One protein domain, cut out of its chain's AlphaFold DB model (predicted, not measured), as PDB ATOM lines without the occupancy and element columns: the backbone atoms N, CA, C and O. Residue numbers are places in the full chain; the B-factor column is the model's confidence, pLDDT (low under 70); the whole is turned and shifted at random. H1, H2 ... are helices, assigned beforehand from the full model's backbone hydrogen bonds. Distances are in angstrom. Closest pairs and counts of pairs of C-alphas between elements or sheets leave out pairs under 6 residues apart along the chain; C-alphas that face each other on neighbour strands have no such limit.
ATOM      1  N   ALA A 519      80.832 171.763 202.834       84.56
ATOM      2  CA  ALA A 519      81.045 171.045 204.079       84.56
ATOM      3  C   ALA A 519      79.906 170.069 204.418       84.56
ATOM      4  O   ALA A 519      80.168 168.912 204.744       84.56
ATOM      5  N   THR A 520      78.643 170.496 204.295       85.56
ATOM      6  CA  THR A 520      77.493 169.622 204.594       85.56
ATOM      7  C   THR A 520      77.416 168.429 203.641       85.56
ATOM      8  O   THR A 520      77.097 167.328 204.088       85.56
ATOM      9  N   VAL A 521      77.795 168.599 202.366       95.25
ATOM     10  CA  VAL A 521      77.887 167.488 201.403       95.25
ATOM     11  C   VAL A 521      78.973 166.503 201.829       95.25
ATOM     12  O   VAL A 521      78.702 165.308 201.931       95.25
ATOM     13  N   TYR A 522      80.183 166.982 202.135       94.88
ATOM     14  CA  TYR A 522      81.281 166.113 202.567       94.88
ATOM     15  C   TYR A 522      80.952 165.348 203.853       94.88
ATOM     16  O   TYR A 522      81.148 164.137 203.921       94.88
ATOM     17  N   ASN A 523      80.372 166.014 204.852       85.50
ATOM     18  CA  ASN A 523      79.988 165.371 206.110       85.50
ATOM     19  C   ASN A 523      78.893 164.311 205.898       85.50
ATOM     20  O   ASN A 523      78.945 163.238 206.507       85.50
ATOM     21  N   ALA A 524      77.938 164.564 204.997       90.44
ATOM     22  CA  ALA A 524      76.947 163.568 204.601       90.44
ATOM     23  C   ALA A 524      77.589 162.362 203.885       90.44
ATOM     24  O   ALA A 524      77.226 161.223 204.181       90.44
ATOM     25  N   LEU A 525      78.584 162.586 203.015       96.56
ATOM     26  CA  LEU A 525      79.356 161.521 202.360       96.56
ATOM     27  C   LEU A 525      80.159 160.685 203.365       96.56
ATOM     28  O   LEU A 525      80.144 159.460 203.282       96.56
ATOM     29  N   VAL A 526      80.809 161.316 204.349       93.31
ATOM     30  CA  VAL A 526      81.533 160.617 205.425       93.31
ATOM     31  C   VAL A 526      80.576 159.763 206.259       93.31
ATOM     32  O   VAL A 526      80.864 158.596 206.523       93.31
ATOM     33  N   LYS A 527      79.408 160.305 206.636       87.81
ATOM     34  CA  LYS A 527      78.374 159.536 207.348       87.81
ATOM     35  C   LYS A 527      77.927 158.331 206.519       87.81
ATOM     36  O   LYS A 527      77.916 157.216 207.035       87.81
ATOM     37  N   LEU A 528      77.611 158.536 205.241       95.31
ATOM     38  CA  LEU A 528      77.216 157.461 204.334       95.31
ATOM     39  C   LEU A 528      78.311 156.394 204.201       95.31
ATOM     40  O   LEU A 528      78.019 155.206 204.290       95.31
ATOM     41  N   SER A 529      79.572 156.812 204.080       96.00
ATOM     42  CA  SER A 529      80.730 155.920 204.020       96.00
ATOM     43  C   SER A 529      80.884 155.056 205.276       96.00
ATOM     44  O   SER A 529      81.189 153.871 205.177       96.00
ATOM     45  N   SER A 530      80.617 155.616 206.461       90.62
ATOM     46  CA  SER A 530      80.657 154.852 207.716       90.62
ATOM     47  C   SER A 530      79.538 153.809 207.830       90.62
ATOM     48  O   SER A 530      79.726 152.773 208.466       90.62
ATOM     49  N   LEU A 531      78.389 154.061 207.195       90.94
ATOM     50  CA  LEU A 531      77.235 153.159 207.199       90.94
ATOM     51  C   LEU A 531      77.342 152.075 206.113       90.94
ATOM     52  O   LEU A 531      76.863 150.956 206.309       90.94
ATOM     53  N   ASP A 532      77.977 152.385 204.980       96.44
ATOM     54  CA  ASP A 532      78.069 151.513 203.805       96.44
ATOM     55  C   ASP A 532      79.447 151.589 203.119       96.44
ATOM     56  O   ASP A 532      79.598 151.969 201.953       96.44
ATOM     57  N   SER A 533      80.478 151.199 203.870       94.25
ATOM     58  CA  SER A 533      81.877 151.241 203.433       94.25
ATOM     59  C   SER A 533      82.193 150.320 202.251       94.25
ATOM     60  O   SER A 533      83.181 150.543 201.554       94.25
ATOM     61  N   ALA A 534      81.365 149.298 202.011       95.56
ATOM     62  CA  ALA A 534      81.507 148.395 200.872       95.56
ATOM     63  C   ALA A 534      81.241 149.124 199.548       95.56
ATOM     64  O   ALA A 534      81.970 148.935 198.575       95.56
ATOM     65  N   ASN A 535      80.226 149.994 199.523       96.81
ATOM     66  CA  ASN A 535      79.871 150.754 198.329       96.81
ATOM     67  C   ASN A 535      80.564 152.119 198.269       96.81
ATOM     68  O   ASN A 535      80.894 152.573 197.175       96.81
ATOM     69  N   LEU A 536      80.834 152.755 199.414       96.94
ATOM     70  CA  LEU A 536      81.566 154.020 199.513       96.94
ATOM     71  C   LEU A 536      82.640 153.929 200.613       96.94
ATOM     72  O   LEU A 536      82.382 154.307 201.755       96.94
ATOM     73  N   PRO A 537      83.853 153.438 200.310       95.81
ATOM     74  CA  PRO A 537      84.921 153.376 201.302       95.81
ATOM     75  C   PRO A 537      85.421 154.780 201.654       95.81
ATOM     76  O   PRO A 537      85.479 155.653 200.791       95.81
ATOM     77  N   ALA A 538      85.841 154.992 202.904       93.12
ATOM     78  CA  ALA A 538      86.312 156.303 203.364       93.12
ATOM     79  C   ALA A 538      87.537 156.799 202.576       93.12
ATOM     80  O   ALA A 538      87.697 157.997 202.373       93.12
ATOM     81  N   SER A 539      88.360 155.875 202.065       94.31
ATOM     82  CA  SER A 539      89.500 156.173 201.192       94.31
ATOM     83  C   SER A 539      89.108 156.740 199.824       94.31
ATOM     84  O   SER A 539      89.970 157.244 199.121       94.31
ATOM     85  N   ALA A 540      87.835 156.659 199.423       95.88
ATOM     86  CA  ALA A 540      87.344 157.317 198.213       95.88
ATOM     87  C   ALA A 540      87.005 158.800 198.438       95.88
ATOM     88  O   ALA A 540      86.675 159.488 197.484       95.88
ATOM     89  N   LEU A 541      87.028 159.293 199.681       96.38
ATOM     90  CA  LEU A 541      86.671 160.672 199.999       96.38
ATOM     91  C   LEU A 541      87.921 161.531 200.174       96.38
ATOM     92  O   LEU A 541      88.839 161.177 200.912       96.38
ATOM     93  N   ASN A 542      87.911 162.713 199.569       96.00
ATOM     94  CA  ASN A 542      88.988 163.686 199.653       96.00
ATOM     95  C   ASN A 542      88.492 164.989 200.284       96.00
ATOM     96  O   ASN A 542      87.664 165.703 199.715       96.00
ATOM     97  N   ALA A 543      89.017 165.329 201.460       94.62
ATOM     98  CA  ALA A 543      88.650 166.560 202.159       94.62
ATOM     99  C   ALA A 543      89.033 167.839 201.386       94.62
ATOM    100  O   ALA A 543      88.460 168.892 201.654       94.62
ATOM    101  N   ASN A 544      89.944 167.753 200.410       94.94
ATOM    102  CA  ASN A 544      90.316 168.871 199.541       94.94
ATOM    103  C   ASN A 544      89.321 169.106 198.390       94.94
ATOM    104  O   ASN A 544      89.478 170.081 197.660       94.94
ATOM    105  N   LEU A 545      88.315 168.232 198.220       97.12
ATOM    106  CA  LEU A 545      87.341 168.269 197.118       97.12
ATOM    107  C   LEU A 545      85.920 168.648 197.560       97.12
ATOM    108  O   LEU A 545      84.945 168.374 196.863       97.12
ATOM    109  N   LYS A 546      85.761 169.268 198.738       94.88
ATOM    110  CA  LYS A 546      84.437 169.630 199.284       94.88
ATOM    111  C   LYS A 546      83.605 170.466 198.300       94.88
ATOM    112  O   LYS A 546      82.403 170.239 198.162       94.88
ATOM    113  N   ALA A 547      84.226 171.441 197.631       95.38
ATOM    114  CA  ALA A 547      83.541 172.317 196.680       95.38
ATOM    115  C   ALA A 547      83.136 171.558 195.408       95.38
ATOM    116  O   ALA A 547      82.027 171.719 194.897       95.38
ATOM    117  N   GLU A 548      84.013 170.684 194.927       97.44
ATOM    118  CA  GLU A 548      83.795 169.839 193.764       97.44
ATOM    119  C   GLU A 548      82.684 168.805 194.031       97.44
ATOM    120  O   GLU A 548      81.830 168.607 193.165       97.44
ATOM    121  N   TYR A 549      82.583 168.248 195.247       97.56
ATOM    122  CA  TYR A 549      81.457 167.392 195.642       97.56
ATOM    123  C   TYR A 549      80.117 168.131 195.621       97.56
ATOM    124  O   TYR A 549      79.132 167.575 195.137       97.56
ATOM    125  N   LEU A 550      80.054 169.381 196.098       96.44
ATOM    126  CA  LEU A 550      78.827 170.183 196.013       96.44
ATOM    127  C   LEU A 550      78.428 170.438 194.556       96.44
ATOM    128  O   LEU A 550      77.259 170.277 194.204       96.44
ATOM    129  N   THR A 551      79.396 170.796 193.710       96.69
ATOM    130  CA  THR A 551      79.170 171.002 192.273       96.69
ATOM    131  C   THR A 551      78.631 169.732 191.610       96.69
ATOM    132  O   THR A 551      77.603 169.791 190.937       96.69
ATOM    133  N   ALA A 552      79.256 168.575 191.849       96.75
ATOM    134  CA  ALA A 552      78.819 167.293 191.295       96.75
ATOM    135  C   ALA A 552      77.431 166.872 191.806       96.75
ATOM    136  O   ALA A 552      76.587 166.434 191.030       96.75
ATOM    137  N   LYS A 553      77.147 167.075 193.098       95.62
ATOM    138  CA  LYS A 553      75.828 166.816 193.697       95.62
ATOM    139  C   LYS A 553      74.720 167.705 193.110       95.62
ATOM    140  O   LYS A 553      73.577 167.261 193.050       95.62
ATOM    141  N   ASN A 554      75.035 168.936 192.700       95.62
ATOM    142  CA  ASN A 554      74.082 169.869 192.085       95.62
ATOM    143  C   ASN A 554      73.923 169.668 190.567       95.62
ATOM    144  O   ASN A 554      73.064 170.305 189.955       95.62
ATOM    145  N   ALA A 555      74.727 168.798 189.950       93.19
ATOM    146  CA  ALA A 555      74.521 168.383 188.570       93.19
ATOM    147  C   ALA A 555      73.178 167.626 188.436       93.19
ATOM    148  O   ALA A 555      72.714 167.033 189.409       93.19
ATOM    149  N   PRO A 556      72.544 167.593 187.246       80.31
ATOM    150  CA  PRO A 556      71.199 167.028 187.034       80.31
ATOM    151  C   PRO A 556      71.077 165.494 187.201       80.31
ATOM    152  O   PRO A 556      70.144 164.880 186.682       80.31
ATOM    153  N   ALA A 557      71.992 164.845 187.918       81.75
ATOM    154  CA  ALA A 557      71.966 163.416 188.181       81.75
ATOM    155  C   ALA A 557      71.077 163.078 189.390       81.75
ATOM    156  O   ALA A 557      71.141 163.723 190.436       81.75
ATOM    157  N   THR A 558      70.279 162.014 189.276       88.31
ATOM    158  CA  THR A 558      69.570 161.440 190.424       88.31
ATOM    159  C   THR A 558      70.375 160.280 191.005       88.31
ATOM    160  O   THR A 558      70.926 159.455 190.281       88.31
ATOM    161  N   PHE A 559      70.441 160.209 192.331       92.81
ATOM    162  CA  PHE A 559      71.042 159.093 193.057       92.81
ATOM    163  C   PHE A 559      70.056 158.563 194.102       92.81
ATOM    164  O   PHE A 559      69.353 159.328 194.771       92.81
ATOM    165  N   THR A 560      69.944 157.242 194.209       94.69
ATOM    166  CA  THR A 560      68.959 156.549 195.068       94.69
ATOM    167  C   THR A 560      69.598 155.542 196.018       94.69
ATOM    168  O   THR A 560      68.954 155.119 196.972       94.69
ATOM    169  N   ASN A 561      70.865 155.188 195.794       96.56
ATOM    170  CA  ASN A 561      71.644 154.258 196.609       96.56
ATOM    171  C   ASN A 561      73.109 154.724 196.739       96.56
ATOM    172  O   ASN A 561      73.558 155.608 196.004       96.56
ATOM    173  N   THR A 562      73.872 154.117 197.649       97.44
ATOM    174  CA  THR A 562      75.273 154.481 197.920       97.44
ATOM    175  C   THR A 562      76.168 154.391 196.684       97.44
ATOM    176  O   THR A 562      76.967 155.294 196.441       97.44
ATOM    177  N   ALA A 563      76.019 153.343 195.869       97.25
ATOM    178  CA  ALA A 563      76.815 153.168 194.655       97.25
ATOM    179  C   ALA A 563      76.565 154.301 193.645       97.25
ATOM    180  O   ALA A 563      77.510 154.847 193.082       97.25
ATOM    181  N   SER A 564      75.305 154.720 193.475       97.19
ATOM    182  CA  SER A 564      74.961 155.870 192.638       97.19
ATOM    183  C   SER A 564      75.539 157.173 193.196       97.19
ATOM    184  O   SER A 564      76.106 157.924 192.419       97.19
ATOM    185  N   VAL A 565      75.521 157.396 194.522       97.88
ATOM    186  CA  VAL A 565      76.182 158.561 195.152       97.88
ATOM    187  C   VAL A 565      77.684 158.567 194.866       97.88
ATOM    188  O   VAL A 565      78.228 159.601 194.478       97.88
ATOM    189  N   LYS A 566      78.359 157.420 195.021       97.62
ATOM    190  CA  LYS A 566      79.788 157.295 194.712       97.62
ATOM    191  C   LYS A 566      80.069 157.703 193.268       97.62
ATOM    192  O   LYS A 566      80.935 158.535 193.042       97.62
ATOM    193  N   THR A 567      79.317 157.179 192.305       96.81
ATOM    194  CA  THR A 567      79.544 157.495 190.890       96.81
ATOM    195  C   THR A 567      79.187 158.947 190.550       96.81
ATOM    196  O   THR A 567      79.994 159.646 189.944       96.81
ATOM    197  N   THR A 568      77.993 159.421 190.928       97.56
ATOM    198  CA  THR A 568      77.462 160.721 190.474       97.56
ATOM    199  C   THR A 568      78.023 161.913 191.237       97.56
ATOM    200  O   THR A 568      78.023 163.014 190.700       97.56
ATOM    201  N   VAL A 569      78.457 161.721 192.485       97.62
ATOM    202  CA  VAL A 569      78.991 162.801 193.325       97.62
ATOM    203  C   VAL A 569      80.498 162.662 193.474       97.62
ATOM    204  O   VAL A 569      81.227 163.574 193.098       97.62
ATOM    205  N   VAL A 570      80.973 161.527 193.994       97.62
ATOM    206  CA  VAL A 570      82.384 161.372 194.385       97.62
ATOM    207  C   VAL A 570      83.286 161.251 193.158       97.62
ATOM    208  O   VAL A 570      84.074 162.149 192.888       97.62
ATOM    209  N   THR A 571      83.096 160.219 192.335       96.50
ATOM    210  CA  THR A 571      83.908 159.985 191.130       96.50
ATOM    211  C   THR A 571      83.785 161.122 190.115       96.50
ATOM    212  O   THR A 571      84.772 161.482 189.472       96.50
ATOM    213  N   ALA A 572      82.596 161.717 189.974       96.62
ATOM    214  CA  ALA A 572      82.396 162.876 189.107       96.62
ATOM    215  C   ALA A 572      83.203 164.100 189.576       96.62
ATOM    216  O   ALA A 572      83.859 164.745 188.756       96.62
ATOM    217  N   ALA A 573      83.204 164.393 190.882       97.56
ATOM    218  CA  ALA A 573      84.015 165.462 191.456       97.56
ATOM    219  C   ALA A 573      85.517 165.183 191.323       97.56
ATOM    220  O   ALA A 573      86.248 166.072 190.894       97.56
ATOM    221  N   ASP A 574      85.970 163.957 191.612       96.88
ATOM    222  CA  ASP A 574      87.379 163.567 191.480       96.88
ATOM    223  C   ASP A 574      87.862 163.740 190.029       96.88
ATOM    224  O   ASP A 574      88.912 164.330 189.775       96.88
ATOM    225  N   THR A 575      87.057 163.290 189.060       96.50
ATOM    226  CA  THR A 575      87.360 163.406 187.625       96.50
ATOM    227  C   THR A 575      87.428 164.865 187.185       96.50
ATOM    228  O   THR A 575      88.372 165.259 186.496       96.50
ATOM    229  N   ALA A 576      86.456 165.686 187.594       96.94
ATOM    230  CA  ALA A 576      86.431 167.109 187.270       96.94
ATOM    231  C   ALA A 576      87.625 167.853 187.894       96.94
ATOM    232  O   ALA A 576      88.307 168.608 187.201       96.94
ATOM    233  N   ALA A 577      87.926 167.595 189.171       97.50
ATOM    234  CA  ALA A 577      89.040 168.207 189.885       97.50
ATOM    235  C   ALA A 577      90.397 167.802 189.294       97.50
ATOM    236  O   ALA A 577      91.267 168.652 189.101       97.50
ATOM    237  N   SER A 578      90.570 166.517 188.961       96.81
ATOM    238  CA  SER A 578      91.795 166.008 188.335       96.81
ATOM    239  C   SER A 578      91.979 166.591 186.941       96.81
ATOM    240  O   SER A 578      93.084 167.003 186.601       96.81
ATOM    241  N   THR A 579      90.909 166.673 186.149       97.25
ATOM    242  CA  THR A 579      90.952 167.298 184.822       97.25
ATOM    243  C   THR A 579      91.349 168.766 184.937       97.25
ATOM    244  O   THR A 579      92.282 169.197 184.271       97.25
ATOM    245  N   ALA A 580      90.724 169.523 185.845       97.56
ATOM    246  CA  ALA A 580      91.050 170.930 186.062       97.56
ATOM    247  C   ALA A 580      92.503 171.146 186.530       97.56
ATOM    248  O   ALA A 580      93.172 172.059 186.043       97.56
ATOM    249  N   ALA A 581      93.012 170.309 187.439       98.06
ATOM    250  CA  ALA A 581      94.402 170.376 187.894       98.06
ATOM    251  C   ALA A 581      95.392 170.082 186.753       98.06
ATOM    252  O   ALA A 581      96.351 170.829 186.566       98.06
ATOM    253  N   LEU A 582      95.132 169.042 185.954       98.06
ATOM    254  CA  LEU A 582      95.966 168.680 184.806       98.06
ATOM    255  C   LEU A 582      95.932 169.750 183.711       98.06
ATOM    256  O   LEU A 582      96.991 170.153 183.248       98.06
ATOM    257  N   THR A 583      94.757 170.284 183.361       98.06
ATOM    258  CA  THR A 583      94.631 171.408 182.414       98.06
ATOM    259  C   THR A 583      95.374 172.649 182.907       98.06
ATOM    260  O   THR A 583      96.000 173.355 182.121       98.06
ATOM    261  N   SER A 584      95.347 172.923 184.214       98.00
ATOM    262  CA  SER A 584      96.101 174.038 184.792       98.00
ATOM    263  C   SER A 584      97.614 173.861 184.620       98.00
ATOM    264  O   SER A 584      98.305 174.832 184.297       98.00
ATOM    265  N   ILE A 585      98.121 172.634 184.799       98.31
ATOM    266  CA  ILE A 585      99.531 172.278 184.576       98.31
ATOM    267  C   ILE A 585      99.889 172.332 183.085       98.31
ATOM    268  O   ILE A 585     100.926 172.891 182.749       98.31
ATOM    269  N   ASP A 586      99.035 171.817 182.199       97.62
ATOM    270  CA  ASP A 586      99.212 171.886 180.739       97.62
ATOM    271  C   ASP A 586      99.267 173.344 180.237       97.62
ATOM    272  O   ASP A 586     100.003 173.676 179.316       97.62
ATOM    273  N   GLY A 587      98.562 174.256 180.916       97.56
ATOM    274  CA  GLY A 587      98.622 175.699 180.669       97.56
ATOM    275  C   GLY A 587      99.864 176.417 181.221       97.56
ATOM    276  O   GLY A 587      99.893 177.649 181.222       97.56
ATOM    277  N   ILE A 588     100.864 175.707 181.757       98.38
ATOM    278  CA  ILE A 588     102.153 176.306 182.133       98.38
ATOM    279  C   ILE A 588     102.903 176.717 180.861       98.38
ATOM    280  O   ILE A 588     103.024 175.951 179.912       98.38
ATOM    281  N   ILE A 589     103.453 177.930 180.866       97.81
ATOM    282  CA  ILE A 589     104.274 178.485 179.786       97.81
ATOM    283  C   ILE A 589     105.661 178.866 180.313       97.81
ATOM    284  O   ILE A 589     105.903 178.910 181.521       97.81
ATOM    285  N   ALA A 590     106.590 179.194 179.411       97.56
ATOM    286  CA  ALA A 590     107.979 179.517 179.761       97.56
ATOM    287  C   ALA A 590     108.123 180.689 180.761       97.56
ATOM    288  O   ALA A 590     109.136 180.789 181.453       97.56
ATOM    289  N   THR A 591     107.113 181.558 180.853       97.56
ATOM    290  CA  THR A 591     107.084 182.739 181.729       97.56
ATOM    291  C   THR A 591     106.195 182.587 182.966       97.56
ATOM    292  O   THR A 591     106.125 183.529 183.751       97.56
ATOM    293  N   THR A 592     105.536 181.439 183.181       98.12
ATOM    294  CA  THR A 592     104.721 181.198 184.389       98.12
ATOM    295  C   THR A 592     105.570 181.351 185.652       98.12
ATOM    296  O   THR A 592     106.690 180.834 185.705       98.12
ATOM    297  N   ASP A 593     105.053 182.051 186.666       98.25
ATOM    298  CA  ASP A 593     105.760 182.282 187.931       98.25
ATOM    299  C   ASP A 593     106.078 180.960 188.654       98.25
ATOM    300  O   ASP A 593     105.291 180.014 188.622       98.25
ATOM    301  N   LEU A 594     107.231 180.867 189.324       97.25
ATOM    302  CA  LEU A 594     107.649 179.618 189.976       97.25
ATOM    303  C   LEU A 594     106.749 179.244 191.164       97.25
ATOM    304  O   LEU A 594     106.510 178.059 191.406       97.25
ATOM    305  N   THR A 595     106.209 180.237 191.874       97.31
ATOM    306  CA  THR A 595     105.218 180.030 192.940       97.31
ATOM    307  C   THR A 595     103.925 179.473 192.356       97.31
ATOM    308  O   THR A 595     103.313 178.578 192.941       97.31
ATOM    309  N   GLU A 596     103.531 179.948 191.170       98.06
ATOM    310  CA  GLU A 596     102.370 179.431 190.448       98.06
ATOM    311  C   GLU A 596     102.596 177.987 189.975       98.06
ATOM    312  O   GLU A 596     101.726 177.144 190.187       98.06
ATOM    313  N   VAL A 597     103.775 177.654 189.431       98.19
ATOM    314  CA  VAL A 597     104.140 176.265 189.080       98.19
ATOM    315  C   VAL A 597     104.013 175.349 190.299       98.19
ATOM    316  O   VAL A 597     103.350 174.312 190.223       98.19
ATOM    317  N   LYS A 598     104.584 175.745 191.445       97.75
ATOM    318  CA  LYS A 598     104.488 174.971 192.691       97.75
ATOM    319  C   LYS A 598     103.038 174.805 193.150       97.75
ATOM    320  O   LYS A 598     102.647 173.699 193.509       97.75
ATOM    321  N   SER A 599     102.241 175.870 193.105       97.62
ATOM    322  CA  SER A 599     100.818 175.840 193.470       97.62
ATOM    323  C   SER A 599     100.013 174.881 192.584       97.62
ATOM    324  O   SER A 599      99.218 174.088 193.086       97.62
ATOM    325  N   LYS A 600     100.266 174.871 191.269       98.44
ATOM    326  CA  LYS A 600      99.614 173.950 190.324       98.44
ATOM    327  C   LYS A 600      99.971 172.485 190.594       98.44
ATOM    328  O   LYS A 600      99.081 171.635 190.600       98.44
ATOM    329  N   LEU A 601     101.244 172.194 190.882       98.25
ATOM    330  CA  LEU A 601     101.692 170.857 191.295       98.25
ATOM    331  C   LEU A 601     101.086 170.445 192.647       98.25
ATOM    332  O   LEU A 601     100.613 169.319 192.789       98.25
ATOM    333  N   GLN A 602     101.021 171.370 193.610       98.12
ATOM    334  CA  GLN A 602     100.377 171.135 194.903       98.12
ATOM    335  C   GLN A 602      98.884 170.831 194.734       98.12
ATOM    336  O   GLN A 602      98.399 169.875 195.327       98.12
ATOM    337  N   LYS A 603      98.160 171.553 193.867       97.56
ATOM    338  CA  LYS A 603      96.745 171.260 193.589       97.56
ATOM    339  C   LYS A 603      96.562 169.850 193.019       97.56
ATOM    340  O   LYS A 603      95.615 169.174 193.412       97.56
ATOM    341  N   LEU A 604      97.456 169.370 192.146       97.81
ATOM    342  CA  LEU A 604      97.422 167.977 191.676       97.81
ATOM    343  C   LEU A 604      97.643 166.983 192.832       97.81
ATOM    344  O   LEU A 604      96.929 165.982 192.920       97.81
ATOM    345  N   ALA A 605      98.574 167.272 193.743       97.44
ATOM    346  CA  ALA A 605      98.792 166.477 194.954       97.44
ATOM    347  C   ALA A 605      97.543 166.429 195.848       97.44
ATOM    348  O   ALA A 605      97.107 165.357 196.264       97.44
ATOM    349  N   ASP A 606      96.924 167.583 196.093       95.62
ATOM    350  CA  ASP A 606      95.749 167.709 196.952       95.62
ATOM    351  C   ASP A 606      94.567 166.918 196.389       95.62
ATOM    352  O   ASP A 606      93.909 166.180 197.128       95.62
ATOM    353  N   VAL A 607      94.331 167.018 195.074       97.12
ATOM    354  CA  VAL A 607      93.266 166.303 194.351       97.12
ATOM    355  C   VAL A 607      93.486 164.786 194.368       97.12
ATOM    356  O   VAL A 607      92.532 164.026 194.535       97.12
ATOM    357  N   THR A 608      94.737 164.335 194.265       96.25
ATOM    358  CA  THR A 608      95.091 162.904 194.202       96.25
ATOM    359  C   THR A 608      95.424 162.292 195.567       96.25
ATOM    360  O   THR A 608      95.659 161.096 195.666       96.25
ATOM    361  N   SER A 609      95.385 163.065 196.655       95.00
ATOM    362  CA  SER A 609      95.794 162.621 198.000       95.00
ATOM    363  C   SER A 609      95.065 161.377 198.540       95.00
ATOM    364  O   SER A 609      95.615 160.661 199.379       95.00
ATOM    365  N   HIS A 610      93.859 161.091 198.043       91.69
ATOM    366  CA  HIS A 610      93.031 159.951 198.443       91.69
ATOM    367  C   HIS A 610      93.259 158.677 197.597       91.69
ATOM    368  O   HIS A 610      92.803 157.601 197.978       91.69
ATOM    369  N   THR A 611      93.998 158.737 196.479       87.62
ATOM    370  CA  THR A 611      94.132 157.620 195.513       87.62
ATOM    371  C   THR A 611      95.179 156.561 195.903       87.62
ATOM    372  O   THR A 611      95.619 155.756 195.077       87.62
ATOM    373  N   GLY A 612      95.581 156.514 197.176       85.81
ATOM    374  CA  GLY A 612      96.518 155.517 197.697       85.81
ATOM    375  C   GLY A 612      97.917 155.635 197.081       85.81
ATOM    376  O   GLY A 612      98.567 156.673 197.198       85.81
ATOM    377  N   THR A 613      98.405 154.561 196.452       79.44
ATOM    378  CA  THR A 613      99.732 154.515 195.803       79.44
ATOM    379  C   THR A 613      99.811 155.337 194.523       79.44
ATOM    380  O   THR A 613     100.910 155.646 194.077       79.44
ATOM    381  N   SER A 614      98.666 155.703 193.947       88.31
ATOM    382  CA  SER A 614      98.582 156.516 192.733       88.31
ATOM    383  C   SER A 614      98.506 158.013 193.034       88.31
ATOM    384  O   SER A 614      98.105 158.777 192.163       88.31
ATOM    385  N   LYS A 615      98.830 158.458 194.255       94.19
ATOM    386  CA  LYS A 615      98.846 159.885 194.598       94.19
ATOM    387  C   LYS A 615     100.068 160.584 194.002       94.19
ATOM    388  O   LYS A 615     101.159 160.012 193.991       94.19
ATOM    389  N   PHE A 616      99.909 161.837 193.592       97.00
ATOM    390  CA  PHE A 616     101.040 162.665 193.192       97.00
ATOM    391  C   PHE A 616     101.834 163.089 194.439       97.00
ATOM    392  O   PHE A 616     101.292 163.688 195.369       97.00
ATOM    393  N   ASP A 617     103.120 162.737 194.483       95.81
ATOM    394  CA  ASP A 617     103.969 162.914 195.664       95.81
ATOM    395  C   ASP A 617     104.806 164.196 195.587       95.81
ATOM    396  O   ASP A 617     105.835 164.248 194.907       95.81
ATOM    397  N   MET A 618     104.401 165.219 196.345       97.12
ATOM    398  CA  MET A 618     105.131 166.489 196.431       97.12
ATOM    399  C   MET A 618     106.548 166.350 196.992       97.12
ATOM    400  O   MET A 618     107.370 167.219 196.723       97.12
ATOM    401  N   ASN A 619     106.894 165.256 197.682       95.06
ATOM    402  CA  ASN A 619     108.274 165.036 198.132       95.06
ATOM    403  C   ASN A 619     109.251 164.811 196.965       95.06
ATOM    404  O   ASN A 619     110.461 164.941 197.137       95.06
ATOM    405  N   LYS A 620     108.742 164.489 195.768       94.75
ATOM    406  CA  LYS A 620     109.547 164.391 194.542       94.75
ATOM    407  C   LYS A 620     109.785 165.753 193.882       94.75
ATOM    408  O   LYS A 620     110.600 165.837 192.963       94.75
ATOM    409  N   VAL A 621     109.092 166.806 194.315       96.81
ATOM    410  CA  VAL A 621     109.242 168.168 193.793       96.81
ATOM    411  C   VAL A 621     110.257 168.916 194.658       96.81
ATOM    412  O   VAL A 621     110.021 169.181 195.832       96.81
ATOM    413  N   VAL A 622     111.399 169.268 194.073       94.38
ATOM    414  CA  VAL A 622     112.463 170.031 194.736       94.38
ATOM    415  C   VAL A 622     112.327 171.509 194.375       94.38
ATOM    416  O   VAL A 622     112.467 171.875 193.210       94.38
ATOM    417  N   ASP A 623     112.103 172.376 195.364       95.44
ATOM    418  CA  ASP A 623     111.844 173.812 195.144       95.44
ATOM    419  C   ASP A 623     112.936 174.515 194.319       95.44
ATOM    420  O   ASP A 623     112.637 175.322 193.438       95.44
ATOM    421  N   SER A 624     114.209 174.167 194.531       94.19
ATOM    422  CA  SER A 624     115.329 174.742 193.774       94.19
ATOM    423  C   SER A 624     115.343 174.350 192.289       94.19
ATOM    424  O   SER A 624     116.164 174.872 191.542       94.19
ATOM    425  N   ARG A 625     114.469 173.427 191.861       95.69
ATOM    426  CA  ARG A 625     114.351 172.907 190.487       95.69
ATOM    427  C   ARG A 625     113.062 173.351 189.784       95.69
ATOM    428  O   ARG A 625     112.786 172.905 188.675       95.69
ATOM    429  N   LEU A 626     112.266 174.247 190.379       97.31
ATOM    430  CA  LEU A 626     110.982 174.683 189.802       97.31
ATOM    431  C   LEU A 626     111.111 175.284 188.391       97.31
ATOM    432  O   LEU A 626     110.228 175.077 187.560       97.31
ATOM    433  N   ALA A 627     112.205 175.991 188.090       97.31
ATOM    434  CA  ALA A 627     112.449 176.538 186.751       97.31
ATOM    435  C   ALA A 627     112.696 175.440 185.697       97.31
ATOM    436  O   ALA A 627     112.229 175.554 184.559       97.31
ATOM    437  N   ASP A 628     113.372 174.360 186.089       95.50
ATOM    438  CA  ASP A 628     113.632 173.206 185.229       95.50
ATOM    439  C   ASP A 628     112.351 172.393 185.023       95.50
ATOM    440  O   ASP A 628     112.019 172.039 183.892       95.50
ATOM    441  N   TYR A 629     111.565 172.179 186.089       97.94
ATOM    442  CA  TYR A 629     110.243 171.556 185.988       97.94
ATOM    443  C   TYR A 629     109.323 172.336 185.055       97.94
ATOM    444  O   TYR A 629     108.685 171.729 184.203       97.94
ATOM    445  N   ARG A 630     109.291 173.671 185.154       98.38
ATOM    446  CA  ARG A 630     108.533 174.518 184.221       98.38
ATOM    447  C   ARG A 630     108.936 174.240 182.774       98.38
ATOM    448  O   ARG A 630     108.069 174.034 181.936       98.38
ATOM    449  N   THR A 631     110.235 174.190 182.490       97.50
ATOM    450  CA  THR A 631     110.751 173.925 181.137       97.50
ATOM    451  C   THR A 631     110.348 172.534 180.643       97.50
ATOM    452  O   THR A 631     109.874 172.394 179.518       97.50
ATOM    453  N   ALA A 632     110.476 171.512 181.492       97.31
ATOM    454  CA  ALA A 632     110.099 170.143 181.155       97.31
ATOM    455  C   ALA A 632     108.586 169.975 180.951       97.31
ATOM    456  O   ALA A 632     108.176 169.273 180.032       97.31
ATOM    457  N   LEU A 633     107.762 170.638 181.768       98.06
ATOM    458  CA  LEU A 633     106.302 170.606 181.652       98.06
ATOM    459  C   LEU A 633     105.818 171.316 180.381       98.06
ATOM    460  O   LEU A 633     104.952 170.775 179.711       98.06
ATOM    461  N   VAL A 634     106.422 172.448 179.992       98.00
ATOM    462  CA  VAL A 634     106.133 173.135 178.711       98.00
ATOM    463  C   VAL A 634     106.443 172.249 177.502       98.00
ATOM    464  O   VAL A 634     105.774 172.332 176.475       98.00
ATOM    465  N   ALA A 635     107.483 171.418 177.601       97.06
ATOM    466  CA  ALA A 635     107.882 170.511 176.530       97.06
ATOM    467  C   ALA A 635     107.070 169.202 176.500       97.06
ATOM    468  O   ALA A 635     107.114 168.481 175.503       97.06
ATOM    469  N   ALA A 636     106.363 168.871 177.583       96.19
ATOM    470  CA  ALA A 636     105.600 167.639 177.716       96.19
ATOM    471  C   ALA A 636     104.130 167.847 177.326       96.19
ATOM    472  O   ALA A 636     103.543 168.889 177.584       96.19
ATOM    473  N   THR A 637     103.500 166.823 176.750       95.81
ATOM    474  CA  THR A 637     102.042 166.809 176.558       95.81
ATOM    475  C   THR A 637     101.377 166.266 177.819       95.81
ATOM    476  O   THR A 637     101.491 165.070 178.112       95.81
ATOM    477  N   ILE A 638     100.691 167.122 178.578       97.62
ATOM    478  CA  ILE A 638     100.131 166.748 179.877       97.62
ATOM    479  C   ILE A 638      98.691 166.263 179.711       97.62
ATOM    480  O   ILE A 638      97.745 167.037 179.630       97.62
ATOM    481  N   THR A 639      98.513 164.943 179.684       95.12
ATOM    482  CA  THR A 639      97.184 164.309 179.547       95.12
ATOM    483  C   THR A 639      96.741 163.551 180.794       95.12
ATOM    484  O   THR A 639      95.563 163.234 180.941       95.12
ATOM    485  N   ASN A 640      97.671 163.234 181.695       96.50
ATOM    486  CA  ASN A 640      97.412 162.476 182.913       96.50
ATOM    487  C   ASN A 640      98.492 162.759 183.973       96.50
ATOM    488  O   ASN A 640      99.474 163.457 183.727       96.50
ATOM    489  N   GLN A 641      98.321 162.213 185.177       96.56
ATOM    490  CA  GLN A 641      99.295 162.370 186.259       96.56
ATOM    491  C   GLN A 641     100.670 161.768 185.914       96.56
ATOM    492  O   GLN A 641     101.695 162.369 186.231       96.56
ATOM    493  N   ALA A 642     100.711 160.619 185.232       96.44
ATOM    494  CA  ALA A 642     101.965 159.933 184.918       96.44
ATOM    495  C   ALA A 642     102.866 160.757 183.979       96.44
ATOM    496  O   ALA A 642     104.090 160.719 184.119       96.44
ATOM    497  N   SER A 643     102.294 161.553 183.065       97.50
ATOM    498  CA  SER A 643     103.079 162.474 182.230       97.50
ATOM    499  C   SER A 643     103.729 163.593 183.052       97.50
ATOM    500  O   SER A 643     104.881 163.941 182.797       97.50
ATOM    501  N   VAL A 644     103.044 164.102 184.087       98.00
ATOM    502  CA  VAL A 644     103.620 165.081 185.030       98.00
ATOM    503  C   VAL A 644     104.762 164.439 185.817       98.00
ATOM    504  O   VAL A 644     105.867 164.974 185.859       98.00
ATOM    505  N   GLU A 645     104.533 163.260 186.399       97.31
ATOM    506  CA  GLU A 645     105.550 162.532 187.170       97.31
ATOM    507  C   GLU A 645     106.786 162.195 186.334       97.31
ATOM    508  O   GLU A 645     107.907 162.326 186.822       97.31
ATOM    509  N   THR A 646     106.593 161.829 185.064       95.81
ATOM    510  CA  THR A 646     107.681 161.563 184.115       95.81
ATOM    511  C   THR A 646     108.522 162.816 183.868       95.81
ATOM    512  O   THR A 646     109.749 162.744 183.939       95.81
TER     513      THR A 646
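AT A GLANCE: This is residues 519 to 646 of the 839 residues of the protein "SbsC_C domain-containing protein" of Fictibacillus phosphorivorans (UniProt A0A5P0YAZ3). A long helix, H3, runs lengthwise through an elongated helical body; H4 folds back along its second half as a helical hairpin, H2 crosses its first half, and H1 lies beyond H2. At the other end H5 crosses the start of H4, with short H6 close by. The 128 printed residues have six named helices, H1 to H6 in chain order, and no named strand: all helix. The whole is only just compact, close to loose, with a radius of gyration of the C-alphas of 16.4 A and spans of 48 by 28 by 22 A.

IN THESE COORDINATES: H3, residues 562 to 586, is 34.2 A long, from C-alpha 562 at (75.273, 154.481, 197.920) to C-alpha 586 at (99.212, 171.886, 180.739). H4 is residues 594 to 608, 21.3 A; H5, 623 to 635; H2, 543 to 554; H1, 519 to 531; H6, 641 to 646, ending at (107.681, 161.563, 184.115).

HOW THE PARTS SIT: H3 touches H4 with residues 574 to 585 alone, at a shallow tilt of 18 degrees, opposite ways; the closest C-alphas, Ala 581 and Leu 604, are 5.4 A apart. H2 touches H3 at a steep tilt of 66 degrees, closest C-alphas Ala 552 and Val 569, 4.9 A. H1 touches H2, about perpendicular at 83 degrees, closest C-alphas Tyr 522 and Lys 546, 5.8 A. H4 touches H5, about perpendicular at 81 degrees, closest C-alphas Leu 594 and Leu 626, 6.0 A. H6 and H4 are near each other. H1 and H5 are apart. Every O i to N i+4 pair is within hydrogen-bond range in H1, H4 and H6; H2 has 6 of 8, H3 19 of 21, H5 7 of 9.

THE WHOLE: The farthest C-alphas, Thr 560 and Ser 624, are 49.8 A apart. The printed part has no cut. The links H1 to H2 and H4 to H5 are long. No printed residue is under 70 in pLDDT.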